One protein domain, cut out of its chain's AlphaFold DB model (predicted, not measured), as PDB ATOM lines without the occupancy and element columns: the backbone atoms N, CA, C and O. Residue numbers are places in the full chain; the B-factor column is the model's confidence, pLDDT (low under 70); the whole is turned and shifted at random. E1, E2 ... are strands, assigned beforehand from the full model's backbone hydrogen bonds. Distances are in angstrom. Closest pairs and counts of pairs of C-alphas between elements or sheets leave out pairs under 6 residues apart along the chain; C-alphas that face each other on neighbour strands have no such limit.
ATOM      1  N   THR A  30     231.678 404.975 292.068       97.88
ATOM      2  CA  THR A  30     231.002 406.156 292.590       97.88
ATOM      3  C   THR A  30     231.948 407.335 292.461       97.88
ATOM      4  O   THR A  30     233.003 407.368 293.093       97.88
ATOM      5  N   VAL A  31     231.571 408.300 291.628       98.25
ATOM      6  CA  VAL A  31     232.265 409.584 291.546       98.25
ATOM      7  C   VAL A  31     231.793 410.452 292.705       98.25
ATOM      8  O   VAL A  31     230.596 410.697 292.839       98.25
ATOM      9  N   CYS A  32     232.725 410.896 293.540       98.56
ATOM     10  CA  CYS A  32     232.449 411.730 294.698       98.56
ATOM     11  C   CYS A  32     232.970 413.150 294.462       98.56
ATOM     12  O   CYS A  32     234.150 413.342 294.177       98.56
ATOM     13  N   ASN A  33     232.069 414.126 294.555       97.88
ATOM     14  CA  ASN A  33     232.356 415.554 294.423       97.88
ATOM     15  C   ASN A  33     231.460 416.329 295.404       97.88
ATOM     16  O   ASN A  33     230.490 416.977 295.006       97.88
ATOM     17  N   GLY A  34     231.694 416.117 296.695       97.31
ATOM     18  CA  GLY A  34     230.877 416.614 297.791       97.31
ATOM     19  C   GLY A  34     230.789 415.629 298.963       97.31
ATOM     20  O   GLY A  34     231.634 414.743 299.100       97.31
ATOM     21  N   PRO A  35     229.752 415.757 299.804       98.12
ATOM     22  CA  PRO A  35     229.494 414.793 300.863       98.12
ATOM     23  C   PRO A  35     229.252 413.385 300.298       98.12
ATOM     24  O   PRO A  35     228.446 413.196 299.381       98.12
ATOM     25  N   LEU A  36     229.900 412.386 300.890       98.12
ATOM     26  CA  LEU A  36     229.650 410.967 300.670       98.12
ATOM     27  C   LEU A  36     228.830 410.433 301.846       98.12
ATOM     28  O   LEU A  36     229.306 410.375 302.979       98.12
ATOM     29  N   ALA A  37     227.584 410.054 301.575       97.75
ATOM     30  CA  ALA A  37     226.700 409.517 302.601       97.75
ATOM     31  C   ALA A  37     227.243 408.199 303.196       97.75
ATOM     32  O   ALA A  37     227.946 407.451 302.509       97.75
ATOM     33  N   PRO A  38     226.877 407.856 304.444       97.88
ATOM     34  CA  PRO A  38     227.143 406.530 304.985       97.88
ATOM     35  C   PRO A  38     226.562 405.440 304.079       97.88
ATOM     36  O   PRO A  38     225.440 405.556 303.577       97.88
ATOM     37  N   GLY A  39     227.312 404.361 303.866       97.06
ATOM     38  CA  GLY A  39     226.877 403.309 302.952       97.06
ATOM     39  C   GLY A  39     227.988 402.414 302.430       97.06
ATOM     40  O   GLY A  39     229.143 402.481 302.847       97.06
ATOM     41  N   THR A  40     227.617 401.528 301.506       98.00
ATOM     42  CA  THR A  40     228.560 400.640 300.821       98.00
ATOM     43  C   THR A  40     228.708 401.049 299.367       98.00
ATOM     44  O   THR A  40     227.728 401.162 298.636       98.00
ATOM     45  N   TYR A  41     229.955 401.200 298.947       97.69
ATOM     46  CA  TYR A  41     230.368 401.590 297.614       97.69
ATOM     47  C   TYR A  41     231.278 400.510 297.046       97.69
ATOM     48  O   TYR A  41     232.128 399.948 297.744       97.69
ATOM     49  N   HIS A  42     231.124 400.208 295.758       97.00
ATOM     50  CA  HIS A  42     232.055 399.295 295.115       97.00
ATOM     51  C   HIS A  42     233.433 399.954 295.009       97.00
ATOM     52  O   HIS A  42     234.389 399.459 295.586       97.00
ATOM     53  N   ARG A  43     233.532 401.105 294.350       97.81
ATOM     54  CA  ARG A  43     234.752 401.912 294.234       97.81
ATOM     55  C   ARG A  43     234.385 403.373 294.429       97.81
ATOM     56  O   ARG A  43     233.343 403.774 293.926       97.81
ATOM     57  N   VAL A  44     235.238 404.159 295.075       98.69
ATOM     58  CA  VAL A  44     235.083 405.621 295.138       98.69
ATOM     59  C   VAL A  44     236.200 406.281 294.341       98.69
ATOM     60  O   VAL A  44     237.355 405.864 294.427       98.69
ATOM     61  N   VAL A  45     235.839 407.282 293.543       98.75
ATOM     62  CA  VAL A  45     236.761 408.110 292.763       98.75
ATOM     63  C   VAL A  45     236.493 409.570 293.097       98.75
ATOM     64  O   VAL A  45     235.361 410.028 292.942       98.75
ATOM     65  N   VAL A  46     237.526 410.291 293.514       98.75
ATOM     66  CA  VAL A  46     237.537 411.752 293.632       98.75
ATOM     67  C   VAL A  46     238.202 412.307 292.363       98.75
ATOM     68  O   VAL A  46     239.387 412.029 292.138       98.75
ATOM     69  N   PRO A  47     237.450 412.989 291.479       98.50
ATOM     70  CA  PRO A  47     237.993 413.576 290.253       98.50
ATOM     71  C   PRO A  47     238.999 414.699 290.505       98.50
ATOM     72  O   PRO A  47     239.189 415.141 291.637       98.50
ATOM     73  N   ASP A  48     239.588 415.192 289.418       98.00
ATOM     74  CA  ASP A  48     240.533 416.304 289.461       98.00
ATOM     75  C   ASP A  48     239.920 417.544 290.123       98.00
ATOM     76  O   ASP A  48     238.817 417.972 289.765       98.00
ATOM     77  N   GLY A  49     240.631 418.103 291.103       96.56
ATOM     78  CA  GLY A  49     240.221 419.283 291.872       96.56
ATOM     79  C   GLY A  49     238.928 419.122 292.680       96.56
ATOM     80  O   GLY A  49     238.459 420.087 293.283       96.56
ATOM     81  N   ALA A  50     238.317 417.935 292.676       98.12
ATOM     82  CA  ALA A  50     237.098 417.665 293.417       98.12
ATOM     83  C   ALA A  50     237.419 417.362 294.881       98.12
ATOM     84  O   ALA A  50     238.525 416.954 295.235       98.12
ATOM     85  N   PHE A  51     236.414 417.495 295.733       97.81
ATOM     86  CA  PHE A  51     236.520 417.105 297.129       97.81
ATOM     87  C   PHE A  51     235.479 416.049 297.469       97.81
ATOM     88  O   PHE A  51     234.410 415.988 296.868       97.81
ATOM     89  N   CYS A  52     235.787 415.202 298.436       98.56
ATOM     90  CA  CYS A  52     234.901 414.167 298.926       98.56
ATOM     91  C   CYS A  52     235.074 414.049 300.433       98.56
ATOM     92  O   CYS A  52     236.195 413.838 300.889       98.56
ATOM     93  N   PHE A  53     233.995 414.180 301.198       97.50
ATOM     94  CA  PHE A  53     234.072 414.074 302.654       97.50
ATOM     95  C   PHE A  53     232.983 413.173 303.220       97.50
ATOM     96  O   PHE A  53     231.873 413.124 302.689       97.50
ATOM     97  N   SER A  54     233.291 412.454 304.293       97.88
ATOM     98  CA  SER A  54     232.333 411.626 305.019       97.88
ATOM     99  C   SER A  54     232.733 411.506 306.482       97.88
ATOM    100  O   SER A  54     233.897 411.242 306.769       97.88
ATOM    101  N   ASP A  55     231.759 411.580 307.382       96.25
ATOM    102  CA  ASP A  55     231.957 411.216 308.792       96.25
ATOM    103  C   ASP A  55     231.880 409.688 308.993       96.25
ATOM    104  O   ASP A  55     232.258 409.151 310.028       96.25
ATOM    105  N   GLY A  56     231.412 408.952 307.977       94.00
ATOM    106  CA  GLY A  56     231.215 407.510 308.052       94.00
ATOM    107  C   GLY A  56     229.916 407.074 308.757       94.00
ATOM    108  O   GLY A  56     229.074 407.894 309.123       94.00
ATOM    109  N   PRO A  57     229.691 405.751 308.892       96.94
ATOM    110  CA  PRO A  57     230.545 404.686 308.382       96.94
ATOM    111  C   PRO A  57     230.411 404.489 306.860       96.94
ATOM    112  O   PRO A  57     229.303 404.363 306.329       96.94
ATOM    113  N   VAL A  58     231.541 404.369 306.153       98.00
ATOM    114  CA  VAL A  58     231.576 403.984 304.725       98.00
ATOM    115  C   VAL A  58     232.305 402.659 304.501       98.00
ATOM    116  O   VAL A  58     233.326 402.368 305.118       98.00
ATOM    117  N   SER A  59     231.808 401.833 303.581       98.44
ATOM    118  CA  SER A  59     232.489 400.614 303.132       98.44
ATOM    119  C   SER A  59     232.813 400.716 301.647       98.44
ATOM    120  O   SER A  59     231.916 400.642 300.813       98.44
ATOM    121  N   ILE A  60     234.088 400.877 301.302       98.38
ATOM    122  CA  ILE A  60     234.567 400.999 299.920       98.38
ATOM    123  C   ILE A  60     235.276 399.700 299.540       98.38
ATOM    124  O   ILE A  60     236.415 399.467 299.934       98.38
ATOM    125  N   ARG A  61     234.625 398.817 298.781       98.19
ATOM    126  CA  ARG A  61     235.104 397.429 298.614       98.19
ATOM    127  C   ARG A  61     236.359 397.301 297.749       98.19
ATOM    128  O   ARG A  61     237.325 396.663 298.146       98.19
ATOM    129  N   ALA A  62     236.346 397.892 296.566       97.25
ATOM    130  CA  ALA A  62     237.388 397.777 295.554       97.25
ATOM    131  C   ALA A  62     238.475 398.850 295.675       97.25
ATOM    132  O   ALA A  62     239.462 398.746 294.961       97.25
ATOM    133  N   GLY A  63     238.325 399.832 296.572       98.12
ATOM    134  CA  GLY A  63     239.335 400.853 296.870       98.12
ATOM    135  C   GLY A  63     238.905 402.290 296.561       98.12
ATOM    136  O   GLY A  63     237.836 402.536 295.986       98.12
ATOM    137  N   LEU A  64     239.769 403.217 296.962       98.75
ATOM    138  CA  LEU A  64     239.620 404.663 296.827       98.75
ATOM    139  C   LEU A  64     240.669 405.204 295.849       98.75
ATOM    140  O   LEU A  64     241.852 404.894 295.990       98.75
ATOM    141  N   TRP A  65     240.233 406.020 294.890       98.81
ATOM    142  CA  TRP A  65     241.097 406.718 293.939       98.81
ATOM    143  C   TRP A  65     240.916 408.225 294.060       98.81
ATOM    144  O   TRP A  65     239.789 408.709 293.982       98.81
ATOM    145  N   ILE A  66     242.015 408.951 294.224       98.81
ATOM    146  CA  ILE A  66     242.037 410.408 294.344       98.81
ATOM    147  C   ILE A  66     242.928 410.940 293.229       98.81
ATOM    148  O   ILE A  66     244.084 410.530 293.099       98.81
ATOM    149  N   SER A  67     242.352 411.791 292.392       98.56
ATOM    150  CA  SER A  67     243.026 412.323 291.207       98.56
ATOM    151  C   SER A  67     243.717 413.653 291.526       98.56
ATOM    152  O   SER A  67     243.759 414.074 292.686       98.56
ATOM    153  N   TRP A  68     244.263 414.306 290.501       98.00
ATOM    154  CA  TRP A  68     245.099 415.493 290.655       98.00
ATOM    155  C   TRP A  68     244.351 416.624 291.374       98.00
ATOM    156  O   TRP A  68     243.220 416.954 291.022       98.00
ATOM    157  N   GLY A  69     244.953 417.214 292.403       97.50
ATOM    158  CA  GLY A  69     244.342 418.254 293.235       97.50
ATOM    159  C   GLY A  69     243.090 417.803 293.997       97.50
ATOM    160  O   GLY A  69     242.382 418.638 294.553       97.50
ATOM    161  N   GLY A  70     242.777 416.504 294.005       98.50
ATOM    162  CA  GLY A  70     241.614 415.965 294.694       98.50
ATOM    163  C   GLY A  70     241.796 415.960 296.212       98.50
ATOM    164  O   GLY A  70     242.900 415.740 296.718       98.50
ATOM    165  N   THR A  71     240.700 416.151 296.940       98.69
ATOM    166  CA  THR A  71     240.660 416.087 298.405       98.69
ATOM    167  C   THR A  71     239.737 414.969 298.863       98.69
ATOM    168  O   THR A  71     238.572 414.921 298.473       98.69
ATOM    169  N   PHE A  72     240.227 414.087 299.729       98.62
ATOM    170  CA  PHE A  72     239.393 413.110 300.422       98.62
ATOM    171  C   PHE A  72     239.541 413.264 301.931       98.62
ATOM    172  O   PHE A  72     240.666 413.319 302.425       98.62
ATOM    173  N   VAL A  73     238.413 413.295 302.637       98.38
ATOM    174  CA  VAL A  73     238.346 413.337 304.100       98.38
ATOM    175  C   VAL A  73     237.408 412.237 304.587       98.38
ATOM    176  O   VAL A  73     236.254 412.162 304.158       98.38
ATOM    177  N   LEU A  74     237.898 411.376 305.472       98.38
ATOM    178  CA  LEU A  74     237.096 410.372 306.159       98.38
ATOM    179  C   LEU A  74     237.350 410.452 307.662       98.38
ATOM    180  O   LEU A  74     238.445 410.114 308.110       98.38
ATOM    181  N   GLY A  75     236.327 410.876 308.405       97.12
ATOM    182  CA  GLY A  75     236.412 411.144 309.840       97.12
ATOM    183  C   GLY A  75     237.239 412.372 310.204       97.12
ATOM    184  O   GLY A  75     237.629 413.156 309.334       97.12
ATOM    185  N   SER A  76     237.523 412.500 311.499       95.00
ATOM    186  CA  SER A  76     238.335 413.565 312.088       95.00
ATOM    187  C   SER A  76     239.165 413.044 313.265       95.00
ATOM    188  O   SER A  76     238.953 411.944 313.769       95.00
ATOM    189  N   ASP A  77     240.116 413.851 313.713       89.75
ATOM    190  CA  ASP A  77     240.895 413.662 314.939       89.75
ATOM    191  C   ASP A  77     240.056 413.849 316.221       89.75
ATOM    192  O   ASP A  77     240.358 413.268 317.264       89.75
ATOM    193  N   GLU A  78     238.966 414.616 316.142       91.06
ATOM    194  CA  GLU A  78     238.041 414.843 317.260       91.06
ATOM    195  C   GLU A  78     237.063 413.679 317.511       91.06
ATOM    196  O   GLU A  78     236.512 413.563 318.614       91.06
ATOM    197  N   ASP A  79     236.826 412.813 316.517       90.81
ATOM    198  CA  ASP A  79     235.936 411.658 316.641       90.81
ATOM    199  C   ASP A  79     236.730 410.348 316.690       90.81
ATOM    200  O   ASP A  79     237.471 409.996 315.786       90.81
ATOM    201  N   THR A  80     236.531 409.571 317.752       91.19
ATOM    202  CA  THR A  80     237.187 408.264 317.930       91.19
ATOM    203  C   THR A  80     236.356 407.100 317.382       91.19
ATOM    204  O   THR A  80     236.724 405.930 317.549       91.19
ATOM    205  N   SER A  81     235.209 407.389 316.766       93.88
ATOM    206  CA  SER A  81     234.322 406.387 316.189       93.88
ATOM    207  C   SER A  81     234.917 405.761 314.922       93.88
ATOM    208  O   SER A  81     235.699 406.362 314.199       93.88
ATOM    209  N   ALA A  82     234.571 404.501 314.648       93.38
ATOM    210  CA  ALA A  82     235.058 403.823 313.450       93.38
ATOM    211  C   ALA A  82     234.395 404.406 312.191       93.38
ATOM    212  O   ALA A  82     233.185 404.256 311.990       93.38
ATOM    213  N   THR A  83     235.197 404.983 311.300       95.19
ATOM    214  CA  THR A  83     234.713 405.769 310.149       95.19
ATOM    215  C   THR A  83     234.463 404.921 308.902       95.19
ATOM    216  O   THR A  83     233.695 405.294 308.011       95.19
ATOM    217  N   GLY A  84     235.075 403.738 308.797       96.81
ATOM    218  CA  GLY A  84     234.821 402.873 307.652       96.81
ATOM    219  C   GLY A  84     235.836 401.779 307.367       96.81
ATOM    220  O   GLY A  84     236.758 401.489 308.127       96.81
ATOM    221  N   THR A  85     235.633 401.125 306.225       98.62
ATOM    222  CA  THR A  85     236.548 400.125 305.672       98.62
ATOM    223  C   THR A  85     236.847 400.414 304.208       98.62
ATOM    224  O   THR A  85     235.929 400.540 303.400       98.62
ATOM    225  N   ILE A  86     238.129 400.420 303.845       98.69
ATOM    226  CA  ILE A  86     238.613 400.555 302.467       98.69
ATOM    227  C   ILE A  86     239.296 399.247 302.060       98.69
ATOM    228  O   ILE A  86     240.384 398.909 302.523       98.69
ATOM    229  N   GLY A  87     238.646 398.473 301.196       98.50
ATOM    230  CA  GLY A  87     239.069 397.128 300.818       98.50
ATOM    231  C   GLY A  87     240.278 397.101 299.881       98.50
ATOM    232  O   GLY A  87     241.309 396.538 300.231       98.50
ATOM    233  N   GLY A  88     240.182 397.726 298.706       97.25
ATOM    234  CA  GLY A  88     241.245 397.704 297.683       97.25
ATOM    235  C   GLY A  88     242.411 398.673 297.906       97.25
ATOM    236  O   GLY A  88     243.237 398.855 297.011       97.25
ATOM    237  N   GLY A  89     242.481 399.293 299.085       98.56
ATOM    238  CA  GLY A  89     243.484 400.299 299.415       98.56
ATOM    239  C   GLY A  89     243.160 401.694 298.882       98.56
ATOM    240  O   GLY A  89     242.088 401.940 298.320       98.56
ATOM    241  N   VAL A  90     244.111 402.597 299.099       98.94
ATOM    242  CA  VAL A  90     244.031 404.018 298.749       98.94
ATOM    243  C   VAL A  90     245.077 404.318 297.685       98.94
ATOM    244  O   VAL A  90     246.247 403.973 297.859       98.94
ATOM    245  N   HIS A  91     244.653 404.956 296.598       98.88
ATOM    246  CA  HIS A  91     245.494 405.317 295.460       98.88
ATOM    247  C   HIS A  91     245.303 406.801 295.170       98.88
ATOM    248  O   HIS A  91     244.220 407.207 294.757       98.88
ATOM    249  N   ALA A  92     246.334 407.609 295.381       98.81
ATOM    250  CA  ALA A  92     246.283 409.040 295.117       98.81
ATOM    251  C   ALA A  92     247.431 409.468 294.202       98.81
ATOM    252  O   ALA A  92     248.566 409.009 294.356       98.81
ATOM    253  N   SER A  93     247.128 410.332 293.239       98.75
ATOM    254  CA  SER A  93     248.108 410.920 292.324       98.75
ATOM    255  C   SER A  93     247.953 412.430 292.343       98.75
ATOM    256  O   SER A  93     246.889 412.933 291.995       98.75
ATOM    257  N   ASP A  94     249.000 413.109 292.804       98.44
ATOM    258  CA  ASP A  94     249.060 414.551 293.028       98.44
ATOM    259  C   ASP A  94     247.855 415.104 293.813       98.44
ATOM    260  O   ASP A  94     247.266 416.098 293.385       98.44
ATOM    261  N   PRO A  95     247.421 414.475 294.926       98.38
ATOM    262  CA  PRO A  95     246.258 414.955 295.663       98.38
ATOM    263  C   PRO A  95     246.528 416.323 296.298       98.38
ATOM    264  O   PRO A  95     247.669 416.659 296.622       98.38
ATOM    265  N   ALA A  96     245.453 417.068 296.550       98.12
ATOM    266  CA  ALA A  96     245.507 418.211 297.452       98.12
ATOM    267  C   ALA A  96     245.543 417.741 298.906       98.12
ATOM    268  O   ALA A  96     246.424 418.138 299.648       98.12
ATOM    269  N   SER A  97     244.633 416.849 299.307       98.06
ATOM    270  CA  SER A  97     244.600 416.341 300.683       98.06
ATOM    271  C   SER A  97     244.086 414.906 300.737       98.06
ATOM    272  O   SER A  97     243.101 414.564 300.075       98.06
ATOM    273  N   VAL A  98     244.706 414.076 301.572       98.62
ATOM    274  CA  VAL A  98     244.216 412.742 301.927       98.62
ATOM    275  C   VAL A  98     244.169 412.638 303.444       98.62
ATOM    276  O   VAL A  98     245.187 412.446 304.104       98.62
ATOM    277  N   GLN A  99     242.968 412.764 303.990       98.50
ATOM    278  CA  GLN A  99     242.710 412.684 305.419       98.50
ATOM    279  C   GLN A  99     241.850 411.455 305.697       98.50
ATOM    280  O   GLN A  99     240.757 411.310 305.144       98.50
ATOM    281  N   ILE A 100     242.371 410.523 306.484       98.62
ATOM    282  CA  ILE A 100     241.703 409.269 306.819       98.62
ATOM    283  C   ILE A 100     241.990 408.968 308.282       98.62
ATOM    284  O   ILE A 100     243.133 408.686 308.647       98.62
ATOM    285  N   HIS A 101     240.927 408.986 309.073       98.62
ATOM    286  CA  HIS A 101     240.961 408.791 310.510       98.62
ATOM    287  C   HIS A 101     240.151 407.543 310.891       98.62
ATOM    288  O   HIS A 101     239.141 407.245 310.247       98.62
ATOM    289  N   GLN A 102     240.607 406.773 311.886       98.31
ATOM    290  CA  GLN A 102     239.896 405.625 312.493       98.31
ATOM    291  C   GLN A 102     239.305 404.600 311.497       98.31
ATOM    292  O   GLN A 102     238.261 403.976 311.745       98.31
ATOM    293  N   ALA A 103     239.965 404.391 310.354       98.50
ATOM    294  CA  ALA A 103     239.499 403.482 309.313       98.50
ATOM    295  C   ALA A 103     240.253 402.144 309.313       98.50
ATOM    296  O   ALA A 103     241.430 402.027 309.671       98.50
ATOM    297  N   ARG A 104     239.586 401.102 308.806       98.81
ATOM    298  CA  ARG A 104     240.241 399.840 308.437       98.81
ATOM    299  C   ARG A 104     240.585 399.843 306.951       98.81
ATOM    300  O   ARG A 104     239.699 399.774 306.101       98.81
ATOM    301  N   ILE A 105     241.865 399.833 306.612       98.81
ATOM    302  CA  ILE A 105     242.346 399.753 305.231       98.81
ATOM    303  C   ILE A 105     242.875 398.333 305.005       98.81
ATOM    304  O   ILE A 105     243.878 397.916 305.581       98.81
ATOM    305  N   ASN A 106     242.168 397.536 304.206       98.50
ATOM    306  CA  ASN A 106     242.535 396.132 303.972       98.50
ATOM    307  C   ASN A 106     243.638 395.997 302.918       98.50
ATOM    308  O   ASN A 106     244.390 395.026 302.933       98.50
ATOM    309  N   GLY A 107     243.718 396.959 302.001       97.50
ATOM    310  CA  GLY A 107     244.833 397.103 301.076       97.50
ATOM    311  C   GLY A 107     245.985 397.892 301.697       97.50
ATOM    312  O   GLY A 107     246.104 398.009 302.915       97.50
ATOM    313  N   GLY A 108     246.835 398.449 300.839       98.12
ATOM    314  CA  GLY A 108     247.838 399.437 301.231       98.12
ATOM    315  C   GLY A 108     247.424 400.860 300.873       98.12
ATOM    316  O   GLY A 108     246.374 401.089 300.269       98.12
ATOM    317  N   ILE A 109     248.294 401.801 301.211       98.94
ATOM    318  CA  ILE A 109     248.199 403.199 300.794       98.94
ATOM    319  C   ILE A 109     249.310 403.470 299.784       98.94
ATOM    320  O   ILE A 109     250.472 403.130 300.026       98.94
ATOM    321  N   ARG A 110     248.959 404.091 298.660       98.94
ATOM    322  CA  ARG A 110     249.908 404.624 297.690       98.94
ATOM    323  C   ARG A 110     249.511 406.049 297.331       98.94
ATOM    324  O   ARG A 110     248.497 406.256 296.671       98.94
ATOM    325  N   ILE A 111     250.332 407.000 297.746       98.88
ATOM    326  CA  ILE A 111     250.205 408.417 297.415       98.88
ATOM    327  C   ILE A 111     251.487 408.818 296.689       98.88
ATOM    328  O   ILE A 111     252.589 408.532 297.163       98.88
ATOM    329  N   SER A 112     251.355 409.426 295.517       98.75
ATOM    330  CA  SER A 112     252.488 409.968 294.769       98.75
ATOM    331  C   SER A 112     252.209 411.404 294.373       98.75
ATOM    332  O   SER A 112     251.168 411.640 293.764       98.75
ATOM    333  N   GLY A 113     253.139 412.310 294.659       98.38
ATOM    334  CA  GLY A 113     252.968 413.729 294.365       98.38
ATOM    335  C   GLY A 113     252.091 414.457 295.383       98.38
ATOM    336  O   GLY A 113     251.581 413.860 296.334       98.38
ATOM    337  N   GLY A 114     251.900 415.751 295.153       96.69
ATOM    338  CA  GLY A 114     250.990 416.639 295.873       96.69
ATOM    339  C   GLY A 114     250.725 417.885 295.030       96.69
ATOM    340  O   GLY A 114     251.455 418.148 294.072       96.69
ATOM    341  N   SER A 115     249.666 418.632 295.334       95.75
ATOM    342  CA  SER A 115     249.290 419.816 294.546       95.75
ATOM    343  C   SER A 115     249.834 421.144 295.098       95.75
ATOM    344  O   SER A 115     249.347 422.204 294.703       95.75
ATOM    345  N   GLY A 116     250.818 421.094 296.000       97.19
ATOM    346  CA  GLY A 116     251.420 422.251 296.663       97.19
ATOM    347  C   GLY A 116     250.752 422.599 298.003       97.19
ATOM    348  O   GLY A 116     249.674 422.084 298.308       97.19
ATOM    349  N   PRO A 117     251.371 423.477 298.819       96.50
ATOM    350  CA  PRO A 117     250.973 423.740 300.211       96.50
ATOM    351  C   PRO A 117     249.683 424.540 300.403       96.50
ATOM    352  O   PRO A 117     249.126 424.571 301.498       96.50
ATOM    353  N   PHE A 118     249.203 425.208 299.358       96.56
ATOM    354  CA  PHE A 118     248.025 426.063 299.431       96.56
ATOM    355  C   PHE A 118     247.065 425.745 298.291       96.56
ATOM    356  O   PHE A 118     247.490 425.511 297.158       96.56
ATOM    357  N   GLY A 119     245.770 425.783 298.590       92.00
ATOM    358  CA  GLY A 119     244.694 425.484 297.652       92.00
ATOM    359  C   GLY A 119     243.732 424.422 298.178       92.00
ATOM    360  O   GLY A 119     243.604 424.202 299.380       92.00
ATOM    361  N   GLY A 120     243.025 423.770 297.255       86.62
ATOM    362  CA  GLY A 120     241.950 422.843 297.604       86.62
ATOM    363  C   GLY A 120     240.752 423.546 298.265       86.62
ATOM    364  O   GLY A 120     240.663 424.774 298.268       86.62
ATOM    365  N   PRO A 121     239.796 422.782 298.812       89.00
ATOM    366  CA  PRO A 121     238.586 423.332 299.427       89.00
ATOM    367  C   PRO A 121     238.816 423.995 300.799       89.00
ATOM    368  O   PRO A 121     237.881 424.590 301.328       89.00
ATOM    369  N   PHE A 122     240.017 423.876 301.381       89.44
ATOM    370  CA  PHE A 122     240.332 424.318 302.749       89.44
ATOM    371  C   PHE A 122     241.471 425.346 302.817       89.44
ATOM    372  O   PHE A 122     242.025 425.565 303.890       89.44
ATOM    373  N   ASP A 123     241.851 425.938 301.680       94.12
ATOM    374  CA  ASP A 123     242.967 426.884 301.491       94.12
ATOM    375  C   ASP A 123     244.377 426.339 301.796       94.12
ATOM    376  O   ASP A 123     245.362 426.853 301.257       94.12
ATOM    377  N   VAL A 124     244.486 425.278 302.592       95.19
ATOM    378  CA  VAL A 124     245.726 424.619 303.002       95.19
ATOM    379  C   VAL A 124     245.607 423.104 302.793       95.19
ATOM    380  O   VAL A 124     244.545 422.508 302.999       95.19
ATOM    381  N   THR A 125     246.695 422.481 302.342       96.19
ATOM    382  CA  THR A 125     246.736 421.062 301.964       96.19
ATOM    383  C   THR A 125     247.370 420.187 303.037       96.19
ATOM    384  O   THR A 125     248.472 420.449 303.519       96.19
ATOM    385  N   PHE A 126     246.694 419.095 303.388       94.44
ATOM    386  CA  PHE A 126     247.117 418.212 304.471       94.44
ATOM    387  C   PHE A 126     246.948 416.754 304.082       94.44
ATOM    388  O   PHE A 126     245.892 416.353 303.582       94.44
ATOM    389  N   ASN A 127     247.941 415.944 304.430       97.50
ATOM    390  CA  ASN A 127     247.720 414.520 304.608       97.50
ATOM    391  C   ASN A 127     247.655 414.232 306.106       97.50
ATOM    392  O   ASN A 127     248.597 414.530 306.827       97.50
ATOM    393  N   ALA A 128     246.553 413.642 306.552       97.56
ATOM    394  CA  ALA A 128     246.367 413.206 307.933       97.56
ATOM    395  C   ALA A 128     245.918 411.749 307.888       97.56
ATOM    396  O   ALA A 128     244.753 411.443 307.642       97.56
ATOM    397  N   ILE A 129     246.874 410.831 307.993       98.69
ATOM    398  CA  ILE A 129     246.599 409.396 308.007       98.69
ATOM    399  C   ILE A 129     246.775 408.940 309.443       98.69
ATOM    400  O   ILE A 129     247.902 408.681 309.874       98.69
ATOM    401  N   GLU A 130     245.667 408.876 310.177       98.19
ATOM    402  CA  GLU A 130     245.706 408.732 311.629       98.19
ATOM    403  C   GLU A 130     244.790 407.644 312.180       98.19
ATOM    404  O   GLU A 130     243.703 407.389 311.663       98.19
ATOM    405  N   ASP A 131     245.239 406.981 313.246       98.25
ATOM    406  CA  ASP A 131     244.432 406.017 314.009       98.25
ATOM    407  C   ASP A 131     243.864 404.860 313.163       98.25
ATOM    408  O   ASP A 131     242.837 404.258 313.485       98.25
ATOM    409  N   ASN A 132     244.530 404.519 312.056       98.75
ATOM    410  CA  ASN A 132     244.047 403.499 311.132       98.75
ATOM    411  C   ASN A 132     244.622 402.115 311.430       98.75
ATOM    412  O   ASN A 132     245.761 401.954 311.873       98.75
ATOM    413  N   VAL A 133     243.877 401.084 311.028       98.81
ATOM    414  CA  VAL A 133     244.411 399.725 310.874       98.81
ATOM    415  C   VAL A 133     244.643 399.445 309.392       98.81
ATOM    416  O   VAL A 133     243.692 399.261 308.630       98.81
ATOM    417  N   ILE A 134     245.907 399.359 308.984       98.88
ATOM    418  CA  ILE A 134     246.349 399.190 307.597       98.88
ATOM    419  C   ILE A 134     246.953 397.788 307.431       98.88
ATOM    420  O   ILE A 134     248.054 397.506 307.898       98.88
ATOM    421  N   HIS A 135     246.251 396.880 306.749       98.62
ATOM    422  CA  HIS A 135     246.734 395.504 306.537       98.62
ATOM    423  C   HIS A 135     247.788 395.396 305.428       98.62
ATOM    424  O   HIS A 135     248.535 394.420 305.374       98.62
ATOM    425  N   GLY A 136     247.855 396.373 304.525       98.31
ATOM    426  CA  GLY A 136     248.958 396.517 303.584       98.31
ATOM    427  C   GLY A 136     250.142 397.278 304.181       98.31
ATOM    428  O   GLY A 136     250.296 397.408 305.392       98.31
ATOM    429  N   GLY A 137     250.996 397.790 303.295       98.62
ATOM    430  CA  GLY A 137     251.977 398.824 303.625       98.62
ATOM    431  C   GLY A 137     251.491 400.213 303.212       98.62
ATOM    432  O   GLY A 137     250.447 400.348 302.570       98.62
ATOM    433  N   ALA A 138     252.286 401.231 303.519       98.88
ATOM    434  CA  ALA A 138     252.068 402.594 303.046       98.88
ATOM    435  C   ALA A 138     253.272 403.058 302.222       98.88
ATOM    436  O   ALA A 138     254.427 402.793 302.560       98.88
ATOM    437  N   THR A 139     253.013 403.719 301.102       98.94
ATOM    438  CA  THR A 139     254.026 404.431 300.326       98.94
ATOM    439  C   THR A 139     253.498 405.813 300.003       98.94
ATOM    440  O   THR A 139     252.516 405.927 299.273       98.94
ATOM    441  N   VAL A 140     254.148 406.836 300.545       98.88
ATOM    442  CA  VAL A 140     253.885 408.242 300.229       98.88
ATOM    443  C   VAL A 140     255.186 408.822 299.714       98.88
ATOM    444  O   VAL A 140     256.180 408.842 300.443       98.88
ATOM    445  N   THR A 141     255.199 409.202 298.441       98.81
ATOM    446  CA  THR A 141     256.413 409.679 297.781       98.81
ATOM    447  C   THR A 141     256.166 410.976 297.036       98.81
ATOM    448  O   THR A 141     255.244 411.044 296.224       98.81
ATOM    449  N   GLY A 142     257.033 411.965 297.233       98.62
ATOM    450  CA  GLY A 142     256.963 413.218 296.486       98.62
ATOM    451  C   GLY A 142     255.769 414.091 296.863       98.62
ATOM    452  O   GLY A 142     255.372 414.918 296.051       98.62
ATOM    453  N   TYR A 143     255.149 413.878 298.028       98.56
ATOM    454  CA  TYR A 143     254.063 414.741 298.477       98.56
ATOM    455  C   TYR A 143     254.588 416.159 298.690       98.56
ATOM    456  O   TYR A 143     255.525 416.355 299.457       98.56
ATOM    457  N   ASP A 144     253.991 417.115 297.985       97.88
ATOM    458  CA  ASP A 144     254.229 418.550 298.122       97.88
ATOM    459  C   ASP A 144     252.957 419.191 298.686       97.88
ATOM    460  O   ASP A 144     251.931 419.239 298.000       97.88
ATOM    461  N   GLY A 145     253.002 419.601 299.953       97.69
ATOM    462  CA  GLY A 145     251.833 420.058 300.705       97.69
ATOM    463  C   GLY A 145     252.203 420.916 301.912       97.69
ATOM    464  O   GLY A 145     253.355 421.316 302.068       97.69
ATOM    465  N   PHE A 146     251.234 421.251 302.765       98.12
ATOM    466  CA  PHE A 146     251.518 422.074 303.943       98.12
ATOM    467  C   PHE A 146     252.053 421.239 305.099       98.12
ATOM    468  O   PHE A 146     253.120 421.546 305.623       98.12
ATOM    469  N   TRP A 147     251.345 420.162 305.441       97.75
ATOM    470  CA  TRP A 147     251.685 419.273 306.551       97.75
ATOM    471  C   TRP A 147     251.302 417.816 306.235       97.75
ATOM    472  O   TRP A 147     250.404 417.552 305.419       97.75
ATOM    473  N   PHE A 148     252.022 416.863 306.830       98.31
ATOM    474  CA  PHE A 148     251.785 415.431 306.685       98.31
ATOM    475  C   PHE A 148     252.024 414.650 307.986       98.31
ATOM    476  O   PHE A 148     253.154 414.291 308.328       98.31
ATOM    477  N   GLY A 149     250.915 414.259 308.609       98.12
ATOM    478  CA  GLY A 149     250.852 413.302 309.701       98.12
ATOM    479  C   GLY A 149     250.632 411.884 309.201       98.12
ATOM    480  O   GLY A 149     249.651 411.569 308.518       98.12
ATOM    481  N   PHE A 150     251.542 410.999 309.588       98.69
ATOM    482  CA  PHE A 150     251.335 409.559 309.556       98.69
ATOM    483  C   PHE A 150     251.435 409.056 310.994       98.69
ATOM    484  O   PHE A 150     252.525 408.718 311.462       98.69
ATOM    485  N   ILE A 151     250.312 409.083 311.715       98.31
ATOM    486  CA  ILE A 151     250.312 409.060 313.181       98.31
ATOM    487  C   ILE A 151     249.414 407.947 313.735       98.31
ATOM    488  O   ILE A 151     248.315 407.717 313.243       98.31
ATOM    489  N   ARG A 152     249.861 407.233 314.780       98.31
ATOM    490  CA  ARG A 152     249.036 406.240 315.516       98.31
ATOM    491  C   ARG A 152     248.431 405.122 314.649       98.31
ATOM    492  O   ARG A 152     247.428 404.507 315.006       98.31
ATOM    493  N   ASN A 153     249.050 404.795 313.516       98.81
ATOM    494  CA  ASN A 153     248.573 403.716 312.655       98.81
ATOM    495  C   ASN A 153     249.117 402.355 313.102       98.81
ATOM    496  O   ASN A 153     250.290 402.207 313.454       98.81
ATOM    497  N   HIS A 154     248.291 401.324 312.956       98.88
ATOM    498  CA  HIS A 154     248.705 399.926 313.011       98.88
ATOM    499  C   HIS A 154     248.896 399.401 311.589       98.88
ATOM    500  O   HIS A 154     247.925 399.114 310.886       98.88
ATOM    501  N   VAL A 155     250.147 399.257 311.155       98.94
ATOM    502  CA  VAL A 155     250.504 398.865 309.787       98.94
ATOM    503  C   VAL A 155     251.084 397.459 309.779       98.94
ATOM    504  O   VAL A 155     252.089 397.178 310.424       98.94
ATOM    505  N   SER A 156     250.478 396.555 309.016       98.75
ATOM    506  CA  SER A 156     250.983 395.181 308.899       98.75
ATOM    507  C   SER A 156     252.173 395.072 307.940       98.75
ATOM    508  O   SER A 156     252.991 394.166 308.065       98.75
ATOM    509  N   GLY A 157     252.256 395.964 306.950       98.56
ATOM    510  CA  GLY A 157     253.294 395.969 305.926       98.56
ATOM    511  C   GLY A 157     254.422 396.971 306.166       98.56
ATOM    512  O   GLY A 157     254.559 397.601 307.206       98.56
ATOM    513  N   THR A 158     255.256 397.119 305.141       98.75
ATOM    514  CA  THR A 158     256.351 398.095 305.118       98.75
ATOM    515  C   THR A 158     255.838 399.506 304.831       98.75
ATOM    516  O   THR A 158     255.002 399.688 303.942       98.75
ATOM    517  N   VAL A 159     256.406 400.495 305.520       98.94
ATOM    518  CA  VAL A 159     256.134 401.924 305.336       98.94
ATOM    519  C   VAL A 159     257.328 402.601 304.656       98.94
ATOM    520  O   VAL A 159     258.479 402.439 305.071       98.94
ATOM    521  N   ARG A 160     257.051 403.341 303.579       98.88
ATOM    522  CA  ARG A 160     258.020 404.137 302.813       98.88
ATOM    523  C   ARG A 160     257.493 405.556 302.664       98.88
ATOM    524  O   ARG A 160     256.500 405.751 301.970       98.88
ATOM    525  N   LEU A 161     258.144 406.518 303.301       98.75
ATOM    526  CA  LEU A 161     257.748 407.926 303.265       98.75
ATOM    527  C   LEU A 161     258.944 408.716 302.757       98.75
ATOM    528  O   LEU A 161     259.960 408.798 303.450       98.75
ATOM    529  N   SER A 162     258.887 409.194 301.518       98.69
ATOM    530  CA  SER A 162     260.085 409.705 300.866       98.69
ATOM    531  C   SER A 162     259.873 410.906 299.978       98.69
ATOM    532  O   SER A 162     258.852 411.030 299.317       98.69
ATOM    533  N   ASP A 163     260.900 411.741 299.884       98.69
ATOM    534  CA  ASP A 163     260.935 412.888 298.982       98.69
ATOM    535  C   ASP A 163     259.735 413.838 299.195       98.69
ATOM    536  O   ASP A 163     259.350 414.569 298.289       98.69
ATOM    537  N   ASN A 164     259.119 413.807 300.386       98.56
ATOM    538  CA  ASN A 164     257.982 414.653 300.730       98.56
ATOM    539  C   ASN A 164     258.492 416.029 301.168       98.56
ATOM    540  O   ASN A 164     259.344 416.122 302.054       98.56
ATOM    541  N   THR A 165     257.970 417.083 300.551       98.19
ATOM    542  CA  THR A 165     258.328 418.475 300.822       98.19
ATOM    543  C   THR A 165     257.133 419.180 301.431       98.19
ATOM    544  O   THR A 165     256.054 419.182 300.849       98.19
ATOM    545  N   LEU A 166     257.320 419.771 302.604       98.12
ATOM    546  CA  LEU A 166     256.259 420.460 303.315       98.12
ATOM    547  C   LEU A 166     256.614 421.916 303.561       98.12
ATOM    548  O   LEU A 166     257.775 422.251 303.808       98.12
ATOM    549  N   ALA A 167     255.600 422.775 303.479       97.81
ATOM    550  CA  ALA A 167     255.762 424.187 303.798       97.81
ATOM    551  C   ALA A 167     255.947 424.421 305.298       97.81
ATOM    552  O   ALA A 167     256.678 425.342 305.665       97.81
ATOM    553  N   ASP A 168     255.311 423.604 306.142       96.81
ATOM    554  CA  ASP A 168     255.484 423.709 307.581       96.81
ATOM    555  C   ASP A 168     256.860 423.161 308.014       96.81
ATOM    556  O   ASP A 168     257.174 421.997 307.727       96.81
ATOM    557  N   PRO A 169     257.710 423.961 308.695       95.06
ATOM    558  CA  PRO A 169     258.963 423.479 309.267       95.06
ATOM    559  C   PRO A 169     258.801 422.324 310.259       95.06
ATOM    560  O   PRO A 169     259.777 421.589 310.460       95.06
ATOM    561  N   ASP A 170     257.624 422.160 310.874       92.12
ATOM    562  CA  ASP A 170     257.327 421.014 311.734       92.12
ATOM    563  C   ASP A 170     256.640 419.837 311.004       92.12
ATOM    564  O   ASP A 170     256.659 418.712 311.497       92.12
ATOM    565  N   GLY A 171     256.190 420.015 309.760       93.81
ATOM    566  CA  GLY A 171     255.033 419.255 309.291       93.81
ATOM    567  C   GLY A 171     255.198 417.787 308.901       93.81
ATOM    568  O   GLY A 171     254.201 417.163 308.548       93.81
ATOM    569  N   ASN A 172     256.407 417.210 308.888       96.94
ATOM    570  CA  ASN A 172     256.574 415.773 308.618       96.94
ATOM    571  C   ASN A 172     256.557 415.007 309.943       96.94
ATOM    572  O   ASN A 172     257.610 414.778 310.548       96.94
ATOM    573  N   GLU A 173     255.376 414.563 310.358       97.12
ATOM    574  CA  GLU A 173     255.168 413.915 311.650       97.12
ATOM    575  C   GLU A 173     254.812 412.440 311.489       97.12
ATOM    576  O   GLU A 173     253.671 412.044 311.243       97.12
ATOM    577  N   TYR A 174     255.831 411.589 311.581       97.75
ATOM    578  CA  TYR A 174     255.697 410.150 311.354       97.75
ATOM    579  C   TYR A 174     255.908 409.421 312.674       97.75
ATOM    580  O   TYR A 174     256.996 408.901 312.919       97.75
ATOM    581  N   VAL A 175     254.905 409.418 313.550       97.88
ATOM    582  CA  VAL A 175     255.089 409.040 314.960       97.88
ATOM    583  C   VAL A 175     253.982 408.156 315.517       97.88
ATOM    584  O   VAL A 175     252.864 408.090 315.011       97.88
ATOM    585  N   THR A 176     254.294 407.465 316.610       98.12
ATOM    586  CA  THR A 176     253.358 406.646 317.395       98.12
ATOM    587  C   THR A 176     252.739 405.487 316.604       98.12
ATOM    588  O   THR A 176     251.703 404.953 316.984       98.12
ATOM    589  N   ASN A 177     253.346 405.062 315.495       98.75
ATOM    590  CA  ASN A 177     252.841 403.932 314.717       98.75
ATOM    591  C   ASN A 177     253.370 402.599 315.262       98.75
ATOM    592  O   ASN A 177     254.504 402.508 315.740       98.75
ATOM    593  N   VAL A 178     252.579 401.542 315.076       98.81
ATOM    594  CA  VAL A 178     253.009 400.146 315.229       98.81
ATOM    595  C   VAL A 178     253.125 399.533 313.837       98.81
ATOM    596  O   VAL A 178     252.126 399.345 313.144       98.81
ATOM    597  N   ILE A 179     254.348 399.225 313.409       98.88
ATOM    598  CA  ILE A 179     254.664 398.778 312.049       98.88
ATOM    599  C   ILE A 179     255.264 397.371 312.098       98.88
ATOM    600  O   ILE A 179     256.413 397.168 312.497       98.88
ATOM    601  N   HIS A 180     254.520 396.382 311.605       98.56
ATOM    602  CA  HIS A 180     254.972 394.993 311.467       98.56
ATOM    603  C   HIS A 180     255.773 394.742 310.172       98.56
ATOM    604  O   HIS A 180     255.707 393.676 309.559       98.56
ATOM    605  N   GLY A 181     256.562 395.731 309.762       98.31
ATOM    606  CA  GLY A 181     257.440 395.722 308.597       98.31
ATOM    607  C   GLY A 181     258.632 396.649 308.826       98.31
ATOM    608  O   GLY A 181     258.987 396.936 309.964       98.31
ATOM    609  N   SER A 182     259.261 397.132 307.755       98.69
ATOM    610  CA  SER A 182     260.302 398.165 307.861       98.69
ATOM    611  C   SER A 182     259.705 399.569 307.748       98.69
ATOM    612  O   SER A 182     258.712 399.759 307.045       98.69
ATOM    613  N   LEU A 183     260.357 400.548 308.375       98.75
ATOM    614  CA  LEU A 183     260.091 401.977 308.216       98.75
ATOM    615  C   LEU A 183     261.288 402.628 307.519       98.75
ATOM    616  O   LEU A 183     262.425 402.567 307.995       98.75
ATOM    617  N   MET A 184     261.049 403.229 306.363       98.62
ATOM    618  CA  MET A 184     262.113 403.792 305.543       98.62
ATOM    619  C   MET A 184     261.749 405.206 305.116       98.62
ATOM    620  O   MET A 184     260.698 405.408 304.505       98.62
ATOM    621  N   CYS A 185     262.638 406.154 305.411       98.50
ATOM    622  CA  CYS A 185     262.424 407.556 305.080       98.50
ATOM    623  C   CYS A 185     263.671 408.184 304.479       98.50
ATOM    624  O   CYS A 185     264.760 408.052 305.035       98.50
ATOM    625  N   TRP A 186     263.531 408.870 303.354       98.38
ATOM    626  CA  TRP A 186     264.643 409.530 302.672       98.38
ATOM    627  C   TRP A 186     264.140 410.747 301.913       98.38
ATOM    628  O   TRP A 186     263.011 410.745 301.443       98.38
ATOM    629  N   GLY A 187     264.971 411.781 301.796       98.25
ATOM    630  CA  GLY A 187     264.651 412.958 300.986       98.25
ATOM    631  C   GLY A 187     263.491 413.821 301.493       98.25
ATOM    632  O   GLY A 187     263.133 414.769 300.809       98.25
ATOM    633  N   ASN A 188     262.911 413.540 302.666       98.56
ATOM    634  CA  ASN A 188     261.844 414.376 303.216       98.56
ATOM    635  C   ASN A 188     262.415 415.704 303.730       98.56
ATOM    636  O   ASN A 188     263.491 415.723 304.348       98.56
ATOM    637  N   ALA A 189     261.688 416.791 303.491       97.81
ATOM    638  CA  ALA A 189     261.998 418.143 303.934       97.81
ATOM    639  C   ALA A 189     260.720 418.792 304.512       97.81
ATOM    640  O   ALA A 189     259.777 418.989 303.755       97.81
ATOM    641  N   PRO A 190     260.658 419.108 305.820       97.31
ATOM    642  CA  PRO A 190     261.665 418.829 306.847       97.31
ATOM    643  C   PRO A 190     261.886 417.320 307.042       97.31
ATOM    644  O   PRO A 190     261.106 416.492 306.571       97.31
ATOM    645  N   ALA A 191     262.977 416.942 307.714       97.62
ATOM    646  CA  ALA A 191     263.156 415.547 308.110       97.62
ATOM    647  C   ALA A 191     262.030 415.134 309.083       97.62
ATOM    648  O   ALA A 191     261.560 415.991 309.829       97.62
ATOM    649  N   PRO A 192     261.620 413.852 309.111       97.25
ATOM    650  CA  PRO A 192     260.585 413.386 310.022       97.25
ATOM    651  C   PRO A 192     260.920 413.712 311.476       97.25
ATOM    652  O   PRO A 192     262.064 413.527 311.906       97.25
ATOM    653  N   GLN A 193     259.921 414.164 312.223       94.81
ATOM    654  CA  GLN A 193     260.060 414.597 313.609       94.81
ATOM    655  C   GLN A 193     258.792 414.310 314.415       94.81
ATOM    656  O   GLN A 193     257.800 413.831 313.877       94.81
ATOM    657  N   VAL A 194     258.861 414.567 315.723       91.94
ATOM    658  CA  VAL A 194     257.686 414.515 316.608       91.94
ATOM    659  C   VAL A 194     256.810 415.751 316.433       91.94
ATOM    660  O   VAL A 194     255.599 415.620 316.519       91.94
ATOM    661  N   GLY A 195     257.442 416.905 316.194       87.56
ATOM    662  CA  GLY A 195     256.783 418.201 316.056       87.56
ATOM    663  C   GLY A 195     255.861 418.515 317.233       87.56
ATOM    664  O   GLY A 195     256.291 418.373 318.387       87.56
ATOM    665  N   ASP A 196     254.647 418.969 316.948       86.38
ATOM    666  CA  ASP A 196     253.637 419.381 317.923       86.38
ATOM    667  C   ASP A 196     252.544 418.327 318.169       86.38
ATOM    668  O   ASP A 196     251.765 418.488 319.108       86.38
ATOM    669  N   SER A 197     252.558 417.190 317.458       84.31
ATOM    670  CA  SER A 197     251.659 416.054 317.756       84.31
ATOM    671  C   SER A 197     251.801 415.454 319.160       84.31
ATOM    672  O   SER A 197     251.001 414.599 319.547       84.31
ATOM    673  N   GLU A 198     252.863 415.806 319.894       87.44
ATOM    674  CA  GLU A 198     253.255 415.192 321.172       87.44
ATOM    675  C   GLU A 198     253.426 413.656 321.086       87.44
ATOM    676  O   GLU A 198     253.350 412.934 322.085       87.44
ATOM    677  N   GLY A 199     253.671 413.138 319.876       91.38
ATOM    678  CA  GLY A 199     253.807 411.712 319.611       91.38
ATOM    679  C   GLY A 199     255.034 411.051 320.250       91.38
ATOM    680  O   GLY A 199     255.967 411.681 320.746       91.38
ATOM    681  N   SER A 200     255.048 409.719 320.213       95.38
ATOM    682  CA  SER A 200     256.170 408.884 320.659       95.38
ATOM    683  C   SER A 200     256.872 408.212 319.478       95.38
ATOM    684  O   SER A 200     256.288 408.103 318.401       95.38
ATOM    685  N   PRO A 201     258.106 407.705 319.648       95.88
ATOM    686  CA  PRO A 201     258.768 406.983 318.574       95.88
ATOM    687  C   PRO A 201     257.989 405.746 318.090       95.88
ATOM    688  O   PRO A 201     257.380 405.040 318.892       95.88
ATOM    689  N   ASN A 202     258.064 405.440 316.797       98.12
ATOM    690  CA  ASN A 202     257.432 404.277 316.179       98.12
ATOM    691  C   ASN A 202     257.988 402.959 316.724       98.12
ATOM    692  O   ASN A 202     259.211 402.760 316.800       98.12
ATOM    693  N   GLU A 203     257.084 402.009 316.950       98.44
ATOM    694  CA  GLU A 203     257.402 400.608 317.191       98.44
ATOM    695  C   GLU A 203     257.480 399.870 315.851       98.44
ATOM    696  O   GLU A 203     256.489 399.730 315.137       98.44
ATOM    697  N   VAL A 204     258.671 399.396 315.481       98.62
ATOM    698  CA  VAL A 204     258.926 398.793 314.163       98.62
ATOM    699  C   VAL A 204     259.569 397.423 314.349       98.62
ATOM    700  O   VAL A 204     260.619 397.321 314.982       98.62
ATOM    701  N   SER A 205     258.962 396.364 313.805       98.38
ATOM    702  CA  SER A 205     259.519 395.004 313.911       98.38
ATOM    703  C   SER A 205     260.656 394.728 312.919       98.38
ATOM    704  O   SER A 205     261.476 393.839 313.150       98.38
ATOM    705  N   GLY A 206     260.694 395.464 311.804       98.00
ATOM    706  CA  GLY A 206     261.758 395.435 310.802       98.00
ATOM    707  C   GLY A 206     262.819 396.517 311.017       98.00
ATOM    708  O   GLY A 206     263.084 396.962 312.131       98.00
ATOM    709  N   ALA A 207     263.456 396.951 309.927       97.88
ATOM    710  CA  ALA A 207     264.490 397.979 309.989       97.88
ATOM    711  C   ALA A 207     263.886 399.388 309.946       97.88
ATOM    712  O   ALA A 207     263.010 399.665 309.123       97.88
ATOM    713  N   LYS A 208     264.433 400.292 310.764       98.12
ATOM    714  CA  LYS A 208     264.277 401.746 310.619       98.12
ATOM    715  C   LYS A 208     265.479 402.281 309.845       98.12
ATOM    716  O   LYS A 208     266.615 402.004 310.227       98.12
ATOM    717  N   THR A 209     265.259 402.998 308.745       98.19
ATOM    718  CA  THR A 209     266.358 403.473 307.881       98.19
ATOM    719  C   THR A 209     266.176 404.915 307.420       98.19
ATOM    720  O   THR A 209     265.062 405.441 307.376       98.19
ATOM    721  N   GLY A 210     267.302 405.535 307.058       97.88
ATOM    722  CA  GLY A 210     267.364 406.910 306.577       97.88
ATOM    723  C   GLY A 210     266.986 407.911 307.665       97.88
ATOM    724  O   GLY A 210     267.489 407.822 308.780       97.88
ATOM    725  N   GLN A 211     266.113 408.863 307.353       98.00
ATOM    726  CA  GLN A 211     265.737 409.934 308.281       98.00
ATOM    727  C   GLN A 211     264.826 409.452 309.425       98.00
ATOM    728  O   GLN A 211     264.695 410.145 310.425       98.00
TER     729      GLN A 211
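What this domain is: This is residues 30 to 211 of the 215 residues of an uncharacterized protein of Chloroflexi bacterium (UniProt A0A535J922). Little regular structure is named, but the chain winds in stacked turns, a solenoid walled by three parallel sheets: E2 E5 E8 E11 E13 E15 E17 E18; facing it, E3 E6 E9 E12 E14 E16; along the first turns, E1 E4 E7 E10. The printed part has 182 residues, 69 of them in strands E1 to E18, in chain order: all strand. It is compact, radius of gyration of the C-alphas 14.7 A, spans 39 by 32 by 26 A.

How they stand to each other: The two larger sheets form a sandwich, face to face, the facing parts 10.7 A centre to centre. In the larger, E8, residues 90 to 93, is parallel to E11, residues 109 to 112, with N 110 and O 90 within hydrogen-bond range at 2.8 A.

Where its parts are: E1, residues 39 to 41, begins at C-alpha (226.877, 403.309, 302.952), and E18, residues 208 to 210, ends at (267.364, 406.910, 306.577).

The domain as a whole: Links 113 to 125 and 187 to 207 are long; the printed part has no cut and no residue under pLDDT 70.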